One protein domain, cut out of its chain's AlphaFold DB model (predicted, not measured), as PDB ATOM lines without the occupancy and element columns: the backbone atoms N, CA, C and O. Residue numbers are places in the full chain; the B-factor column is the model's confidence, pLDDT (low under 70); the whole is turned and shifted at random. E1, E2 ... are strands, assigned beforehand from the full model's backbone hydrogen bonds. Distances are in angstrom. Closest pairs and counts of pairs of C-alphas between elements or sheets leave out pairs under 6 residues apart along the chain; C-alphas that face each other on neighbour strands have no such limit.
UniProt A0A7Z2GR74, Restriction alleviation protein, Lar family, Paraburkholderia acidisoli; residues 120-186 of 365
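This is residues 120 to 186 of the 365 residues of the protein "Restriction alleviation protein, Lar family" of Paraburkholderia acidisoli (UniProt A0A7Z2GR74). With little regular structure, this is one strongly twisted sheet of four strands, with a long loop, residues 147 to 157, at one end and another, residues 165 to 179, leading from edge strand E3 round to edge strand E4. The 67 printed residues hold no named helix; 26 are in strands, order E3 - E2 - E1 - E4, antiparallel: all strand. It is compact, radius of gyration of the C-alphas 11.3 A, spanning 34 by 26 by 20 A.

Find C-alpha 129 at (117.542, 109.831, 85.206); E1, residues 129 to 135, runs 19.5 A from there. Next come E2, residues 138 to 146, 24.1 A; E3, residues 158 to 164, 16.7 A; and E4, residues 180 to 182, 6.7 A, ending at (118.041, 112.350, 74.961).

E1, E2 and E3 form a meander, each the antiparallel neighbour of the one before; E4, antiparallel neighbour of E1, gives a Greek key. Look for N 133 and O 140, 2.8 A, in hairpin E1 and E2 at 151 degrees; N 143 and O 160, 2.9 A, in hairpin E2 and E3; N 132 and O 182, 2.9 A, between E1 and E4. E3 and E4 are apart.

The printed part has no cut. Links E2 to E3 and E3 to E4 are long. Residues 120 to 122, 146 to 156 and 166 to 170 have pLDDT under 70.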
ATOM      1  N   VAL A 120     121.663 109.364  72.764       65.56
ATOM      2  CA  VAL A 120     121.538 107.903  72.775       65.56
ATOM      3  C   VAL A 120     120.836 107.514  71.479       65.56
ATOM      4  O   VAL A 120     119.615 107.393  71.425       65.56
ATOM      5  N   ILE A 121     121.615 107.397  70.402       54.34
ATOM      6  CA  ILE A 121     121.103 106.925  69.112       54.34
ATOM      7  C   ILE A 121     120.855 105.416  69.237       54.34
ATOM      8  O   ILE A 121     121.736 104.685  69.685       54.34
ATOM      9  N   ASP A 122     119.651 104.973  68.881       63.62
ATOM     10  CA  ASP A 122     119.242 103.563  68.749       63.62
ATOM     11  C   ASP A 122     119.169 102.714  70.035       63.62
ATOM     12  O   ASP A 122     119.000 101.495  69.970       63.62
ATOM     13  N   GLY A 123     119.225 103.331  71.220       76.25
ATOM     14  CA  GLY A 123     119.179 102.623  72.504       76.25
ATOM     15  C   GLY A 123     118.116 103.152  73.465       76.25
ATOM     16  O   GLY A 123     117.976 104.357  73.661       76.25
ATOM     17  N   LYS A 124     117.393 102.242  74.131       84.81
ATOM     18  CA  LYS A 124     116.617 102.581  75.334       84.81
ATOM     19  C   LYS A 124     117.575 103.104  76.425       84.81
ATOM     20  O   LYS A 124     118.686 102.581  76.534       84.81
ATOM     21  N   PRO A 125     117.164 104.081  77.253       88.88
ATOM     22  CA  PRO A 125     117.958 104.568  78.375       88.88
ATOM     23  C   PRO A 125     118.483 103.434  79.261       88.88
ATOM     24  O   PRO A 125     117.715 102.590  79.726       88.88
ATOM     25  N   THR A 126     119.793 103.414  79.504       83.19
ATOM     26  CA  THR A 126     120.453 102.387  80.330       83.19
ATOM     27  C   THR A 126     120.741 102.859  81.754       83.19
ATOM     28  O   THR A 126     120.881 102.033  82.659       83.19
ATOM     29  N   GLU A 127     120.796 104.172  81.972       85.38
ATOM     30  CA  GLU A 127     121.059 104.794  83.268       85.38
ATOM     31  C   GLU A 127     119.773 105.390  83.857       85.38
ATOM     32  O   GLU A 127     118.847 105.761  83.132       85.38
ATOM     33  N   LYS A 128     119.705 105.511  85.186       89.25
ATOM     34  CA  LYS A 128     118.603 106.231  85.838       89.25
ATOM     35  C   LYS A 128     118.708 107.723  85.541       89.25
ATOM     36  O   LYS A 128     119.808 108.265  85.496       89.25
ATOM     37  N   GLY A 129     117.570 108.388  85.406       92.50
ATOM     38  CA  GLY A 129     117.542 109.831  85.206       92.50
ATOM     39  C   GLY A 129     116.317 110.298  84.445       92.50
ATOM     40  O   GLY A 129     115.423 109.517  84.127       92.50
ATOM     41  N   ILE A 130     116.284 111.596  84.169       92.12
ATOM     42  CA  ILE A 130     115.248 112.209  83.346       92.12
ATOM     43  C   ILE A 130     115.730 112.191  81.899       92.12
ATOM     44  O   ILE A 130     116.862 112.583  81.620       92.12
ATOM     45  N   TYR A 131     114.877 111.744  80.991       94.12
ATOM     46  CA  TYR A 131     115.158 111.688  79.565       94.12
ATOM     47  C   TYR A 131     114.035 112.357  78.785       94.12
ATOM     48  O   TYR A 131     112.869 112.252  79.164       94.12
ATOM     49  N   ALA A 132     114.386 112.997  77.674       93.25
ATOM     50  CA  ALA A 132     113.421 113.385  76.658       93.25
ATOM     51  C   ALA A 132     113.371 112.303  75.575       93.25
ATOM     52  O   ALA A 132     114.410 111.860  75.089       93.25
ATOM     53  N   TRP A 133     112.175 111.874  75.200       93.50
ATOM     54  CA  TRP A 133     111.936 111.007  74.056       93.50
ATOM     55  C   TRP A 133     111.228 111.813  72.975       93.50
ATOM     56  O   TRP A 133     110.225 112.463  73.268       93.50
ATOM     57  N   ILE A 134     111.760 111.813  71.754       91.12
ATOM     58  CA  ILE A 134     111.263 112.655  70.658       91.12
ATOM     59  C   ILE A 134     111.087 111.805  69.402       91.12
ATOM     60  O   ILE A 134     112.041 111.185  68.937       91.12
ATOM     61  N   VAL A 135     109.886 111.816  68.835       93.31
ATOM     62  CA  VAL A 135     109.538 111.231  67.532       93.31
ATOM     63  C   VAL A 135     108.892 112.312  66.665       93.31
ATOM     64  O   VAL A 135     108.490 113.361  67.168       93.31
ATOM     65  N   GLU A 136     108.797 112.098  65.356       91.62
ATOM     66  CA  GLU A 136     108.132 113.040  64.455       91.62
ATOM     67  C   GLU A 136     106.710 113.371  64.949       91.62
ATOM     68  O   GLU A 136     105.844 112.504  65.038       91.62
ATOM     69  N   GLY A 137     106.493 114.637  65.324       89.25
ATOM     70  CA  GLY A 137     105.211 115.131  65.826       89.25
ATOM     71  C   GLY A 137     104.906 114.835  67.299       89.25
ATOM     72  O   GLY A 137     103.811 115.164  67.752       89.25
ATOM     73  N   SER A 138     105.816 114.234  68.077       89.56
ATOM     74  CA  SER A 138     105.571 113.976  69.505       89.56
ATOM     75  C   SER A 138     106.833 114.012  70.367       89.56
ATOM     76  O   SER A 138     107.922 113.628  69.950       89.56
ATOM     77  N   ALA A 139     106.679 114.447  71.612       91.50
ATOM     78  CA  ALA A 139     107.737 114.525  72.603       91.50
ATOM     79  C   ALA A 139     107.194 114.174  73.990       91.50
ATOM     80  O   ALA A 139     106.070 114.532  74.353       91.50
ATOM     81  N   ALA A 140     108.018 113.489  74.773       92.12
ATOM     82  CA  ALA A 140     107.702 113.087  76.129       92.12
ATOM     83  C   ALA A 140     108.913 113.253  77.046       92.12
ATOM     84  O   ALA A 140     110.052 113.018  76.643       92.12
ATOM     85  N   LEU A 141     108.661 113.622  78.298       92.94
ATOM     86  CA  LEU A 141     109.655 113.659  79.360       92.94
ATOM     87  C   LEU A 141     109.413 112.478  80.295       92.94
ATOM     88  O   LEU A 141     108.317 112.316  80.827       92.94
ATOM     89  N   VAL A 142     110.432 111.650  80.501       91.81
ATOM     90  CA  VAL A 142     110.313 110.384  81.230       91.81
ATOM     91  C   VAL A 142     111.363 110.318  82.326       91.81
ATOM     92  O   VAL A 142     112.549 110.535  82.081       91.81
ATOM     93  N   HIS A 143     110.939 109.970  83.537       91.44
ATOM     94  CA  HIS A 143     111.839 109.652  84.637       91.44
ATOM     95  C   HIS A 143     112.071 108.142  84.693       91.44
ATOM     96  O   HIS A 143     111.165 107.383  85.020       91.44
ATOM     97  N   VAL A 144     113.287 107.698  84.379       90.12
ATOM     98  CA  VAL A 144     113.683 106.284  84.399       90.12
ATOM     99  C   VAL A 144     114.191 105.914  85.795       90.12
ATOM    100  O   VAL A 144     115.263 106.355  86.215       90.12
ATOM    101  N   HIS A 145     113.424 105.087  86.515       82.00
ATOM    102  CA  HIS A 145     113.629 104.785  87.942       82.00
ATOM    103  C   HIS A 145     114.617 103.642  88.205       82.00
ATOM    104  O   HIS A 145     115.330 103.647  89.218       82.00
ATOM    105  N   LYS A 146     114.642 102.611  87.344       68.62
ATOM    106  CA  LYS A 146     115.465 101.402  87.543       68.62
ATOM    107  C   LYS A 146     115.794 100.705  86.218       68.62
ATOM    108  O   LYS A 146     114.928 100.574  85.359       68.62
ATOM    109  N   ARG A 147     117.047 100.241  86.083       57.88
ATOM    110  CA  ARG A 147     117.522  99.410  84.961       57.88
ATOM    111  C   ARG A 147     116.587  98.199  84.790       57.88
ATOM    112  O   ARG A 147     116.178  97.643  85.813       57.88
ATOM    113  N   PRO A 148     116.338  97.712  83.564       52.56
ATOM    114  CA  PRO A 148     115.976  96.316  83.368       52.56
ATOM    115  C   PRO A 148     117.161  95.462  83.847       52.56
ATOM    116  O   PRO A 148     118.174  95.325  83.166       52.56
ATOM    117  N   THR A 149     117.119  95.013  85.096       47.03
ATOM    118  CA  THR A 149     118.034  93.975  85.593       47.03
ATOM    119  C   THR A 149     117.523  92.610  85.150       47.03
ATOM    120  O   THR A 149     116.321  92.471  84.930       47.03
ATOM    121  N   ASP A 150     118.384  91.591  85.161       42.47
ATOM    122  CA  ASP A 150     118.037  90.181  84.890       42.47
ATOM    123  C   ASP A 150     116.885  89.630  85.771       42.47
ATOM    124  O   ASP A 150     116.357  88.550  85.521       42.47
ATOM    125  N   HIS A 151     116.462  90.381  86.797       36.53
ATOM    126  CA  HIS A 151     115.368  90.065  87.721       36.53
ATOM    127  C   HIS A 151     114.038  90.794  87.445       36.53
ATOM    128  O   HIS A 151     113.087  90.623  88.206       36.53
ATOM    129  N   SER A 152     113.937  91.600  86.383       44.38
ATOM    130  CA  SER A 152     112.646  92.084  85.877       44.38
ATOM    131  C   SER A 152     112.238  91.196  84.701       44.38
ATOM    132  O   SER A 152     112.826  91.334  83.626       44.38
ATOM    133  N   PRO A 153     111.275  90.271  84.865       41.50
ATOM    134  CA  PRO A 153     110.846  89.425  83.759       41.50
ATOM    135  C   PRO A 153     110.313  90.313  82.623       41.50
ATOM    136  O   PRO A 153     109.301  90.986  82.788       41.50
ATOM    137  N   GLY A 154     111.033  90.359  81.494       56.41
ATOM    138  CA  GLY A 154     110.576  91.003  80.255       56.41
ATOM    139  C   GLY A 154     111.375  92.197  79.709       56.41
ATOM    140  O   GLY A 154     110.912  92.790  78.743       56.41
ATOM    141  N   ASN A 155     112.547  92.575  80.249       57.47
ATOM    142  CA  ASN A 155     113.326  93.736  79.748       57.47
ATOM    143  C   ASN A 155     112.527  95.064  79.692       57.47
ATOM    144  O   ASN A 155     112.832  95.965  78.905       57.47
ATOM    145  N   VAL A 156     111.501  95.195  80.535       69.19
ATOM    146  CA  VAL A 156     110.607  96.356  80.557       69.19
ATOM    147  C   VAL A 156     111.346  97.559  81.143       69.19
ATOM    148  O   VAL A 156     111.954  97.478  82.216       69.19
ATOM    149  N   LEU A 157     111.309  98.687  80.434       73.69
ATOM    150  CA  LEU A 157     111.884  99.941  80.907       73.69
ATOM    151  C   LEU A 157     110.983 100.517  82.007       73.69
ATOM    152  O   LEU A 157     109.880 100.978  81.733       73.69
ATOM    153  N   ASN A 158     111.454 100.490  83.255       80.25
ATOM    154  CA  ASN A 158     110.726 101.062  84.385       80.25
ATOM    155  C   ASN A 158     110.947 102.578  84.445       80.25
ATOM    156  O   ASN A 158     111.958 103.053  84.978       80.25
ATOM    157  N   GLY A 159     109.990 103.332  83.910       85.12
ATOM    158  CA  GLY A 159     109.940 104.785  84.019       85.12
ATOM    159  C   GLY A 159     108.539 105.298  84.346       85.12
ATOM    160  O   GLY A 159     107.555 104.583  84.180       85.12
ATOM    161  N   SER A 160     108.456 106.540  84.812       85.81
ATOM    162  CA  SER A 160     107.199 107.288  84.898       85.81
ATOM    163  C   SER A 160     107.208 108.416  83.879       85.81
ATOM    164  O   SER A 160     108.214 109.112  83.719       85.81
ATOM    165  N   LEU A 161     106.074 108.598  83.209       86.88
ATOM    166  CA  LEU A 161     105.834 109.735  82.337       86.88
ATOM    167  C   LEU A 161     105.684 110.995  83.192       86.88
ATOM    168  O   LEU A 161     104.834 111.041  84.073       86.88
ATOM    169  N   ILE A 162     106.538 111.990  82.963       86.56
ATOM    170  CA  ILE A 162     106.446 113.298  83.622       86.56
ATOM    171  C   ILE A 162     105.527 114.210  82.810       86.56
ATOM    172  O   ILE A 162     104.677 114.895  83.366       86.56
ATOM    173  N   HIS A 163     105.725 114.244  81.491       86.50
ATOM    174  CA  HIS A 163     104.961 115.102  80.593       86.50
ATOM    175  C   HIS A 163     104.939 114.535  79.176       86.50
ATOM    176  O   HIS A 163     105.902 113.894  78.754       86.50
ATOM    177  N   ASN A 164     103.865 114.786  78.430       85.25
ATOM    178  CA  ASN A 164     103.704 114.297  77.069       85.25
ATOM    179  C   ASN A 164     102.821 115.232  76.245       85.25
ATOM    180  O   ASN A 164     101.810 115.708  76.750       85.25
ATOM    181  N   CYS A 165     103.176 115.470  74.981       76.50
ATOM    182  CA  CYS A 165     102.350 116.268  74.080       76.50
ATOM    183  C   CYS A 165     101.363 115.461  73.215       76.50
ATOM    184  O   CYS A 165     100.519 116.079  72.572       76.50
ATOM    185  N   ALA A 166     101.447 114.123  73.170       69.56
ATOM    186  CA  ALA A 166     100.649 113.331  72.224       69.56
ATOM    187  C   ALA A 166     100.225 111.916  72.662       69.56
ATOM    188  O   ALA A 166      99.322 111.360  72.041       69.56
ATOM    189  N   PHE A 167     100.834 111.300  73.681       62.75
ATOM    190  CA  PHE A 167     100.422 109.951  74.099       62.75
ATOM    191  C   PHE A 167      99.347 110.011  75.177       62.75
ATOM    192  O   PHE A 167      99.403 110.842  76.080       62.75
ATOM    193  N   TYR A 168      98.400 109.079  75.098       55.25
ATOM    194  CA  TYR A 168      97.402 108.851  76.137       55.25
ATOM    195  C   TYR A 168      98.046 108.221  77.379       55.25
ATOM    196  O   TYR A 168      98.946 107.379  77.263       55.25
ATOM    197  N   ASP A 169      97.546 108.588  78.559       56.00
ATOM    198  CA  ASP A 169      97.925 107.946  79.816       56.00
ATOM    199  C   ASP A 169      97.655 106.434  79.751       56.00
ATOM    200  O   ASP A 169      96.562 105.990  79.396       56.00
ATOM    201  N   GLY A 170      98.674 105.632  80.077       57.34
ATOM    202  CA  GLY A 170      98.581 104.168  80.150       57.34
ATOM    203  C   GLY A 170      99.356 103.387  79.081       57.34
ATOM    204  O   GLY A 170      99.458 102.166  79.195       57.34
ATOM    205  N   CYS A 171      99.953 104.041  78.077       70.88
ATOM    206  CA  CYS A 171     100.863 103.349  77.160       70.88
ATOM    207  C   CYS A 171     102.199 103.052  77.860       70.88
ATOM    208  O   CYS A 171     102.893 103.967  78.309       70.88
ATOM    209  N   ALA A 172     102.558 101.772  77.961       79.62
ATOM    210  CA  ALA A 172     103.787 101.362  78.622       79.62
ATOM    211  C   ALA A 172     105.015 101.854  77.829       79.62
ATOM    212  O   ALA A 172     105.101 101.684  76.613       79.62
ATOM    213  N   ILE A 173     105.966 102.494  78.517       81.88
ATOM    214  CA  ILE A 173     107.120 103.182  77.899       81.88
ATOM    215  C   ILE A 173     108.001 102.217  77.089       81.88
ATOM    216  O   ILE A 173     108.680 102.601  76.139       81.88
ATOM    217  N   ASP A 174     108.002 100.935  77.441       79.44
ATOM    218  CA  ASP A 174     108.736  99.896  76.729       79.44
ATOM    219  C   ASP A 174     108.177  99.589  75.333       79.44
ATOM    220  O   ASP A 174     108.929  99.054  74.510       79.44
ATOM    221  N   GLN A 175     106.922  99.959  75.064       81.50
ATOM    222  CA  GLN A 175     106.253  99.831  73.767       81.50
ATOM    223  C   GLN A 175     106.512 101.025  72.841       81.50
ATOM    224  O   GLN A 175     106.110 101.000  71.680       81.50
ATOM    225  N   TRP A 176     107.182 102.076  73.324       86.00
ATOM    226  CA  TRP A 176     107.469 103.254  72.513       86.00
ATOM    227  C   TRP A 176     108.580 102.948  71.507       86.00
ATOM    228  O   TRP A 176     109.696 102.568  71.871       86.00
ATOM    229  N   THR A 177     108.276 103.127  70.223       86.75
ATOM    230  CA  THR A 177     109.183 102.857  69.098       86.75
ATOM    231  C   THR A 177     109.267 104.059  68.164       86.75
ATOM    232  O   THR A 177     108.335 104.854  68.098       86.75
ATOM    233  N   GLY A 178     110.365 104.184  67.415       89.19
ATOM    234  CA  GLY A 178     110.516 105.202  66.364       89.19
ATOM    235  C   GLY A 178     110.967 106.588  66.833       89.19
ATOM    236  O   GLY A 178     111.248 107.431  65.991       89.19
ATOM    237  N   GLY A 179     111.080 106.825  68.144       90.50
ATOM    238  CA  GLY A 179     111.631 108.067  68.694       90.50
ATOM    239  C   GLY A 179     113.031 107.909  69.281       90.50
ATOM    240  O   GLY A 179     113.445 106.815  69.673       90.50
ATOM    241  N   THR A 180     113.735 109.031  69.374       93.94
ATOM    242  CA  THR A 180     115.108 109.153  69.871       93.94
ATOM    243  C   THR A 180     115.112 109.596  71.331       93.94
ATOM    244  O   THR A 180     114.385 110.516  71.711       93.94
ATOM    245  N   TRP A 181     115.954 108.963  72.151       92.62
ATOM    246  CA  TRP A 181     116.136 109.305  73.562       92.62
ATOM    247  C   TRP A 181     117.298 110.294  73.764       92.62
ATOM    248  O   TRP A 181     118.399 110.107  73.243       92.62
ATOM    249  N   TYR A 182     117.073 111.318  74.586       93.12
ATOM    250  CA  TYR A 182     118.041 112.350  74.961       93.12
ATOM    251  C   TYR A 182     118.188 112.383  76.486       93.12
ATOM    252  O   TYR A 182     117.220 112.653  77.198       93.12
ATOM    253  N   GLY A 183     119.390 112.108  77.002       93.12
ATOM    254  CA  GLY A 183     119.676 112.140  78.438       93.12
ATOM    255  C   GLY A 183     120.797 111.178  78.877       93.12
ATOM    256  O   GLY A 183     121.492 110.625  78.026       93.12
ATOM    257  N   PRO A 184     120.986 110.967  80.197       91.94
ATOM    258  CA  PRO A 184     120.211 111.577  81.276       91.94
ATOM    259  C   PRO A 184     120.434 113.092  81.311       91.94
ATOM    260  O   PRO A 184     121.566 113.571  81.215       91.94
ATOM    261  N   LEU A 185     119.346 113.853  81.421       88.12
ATOM    262  CA  LEU A 185     119.379 115.304  81.574       88.12
ATOM    263  C   LEU A 185     119.977 115.608  82.949       88.12
ATOM    264  O   LEU A 185     119.356 115.365  83.985       88.12
ATOM    265  N   LYS A 186     121.234 116.056  82.961       85.25
ATOM    266  CA  LYS A 186     121.941 116.387  84.197       85.25
ATOM    267  C   LYS A 186     121.497 117.759  84.679       85.25
ATOM    268  O   LYS A 186     121.477 118.713  83.907       85.25
TER     269      LYS A 186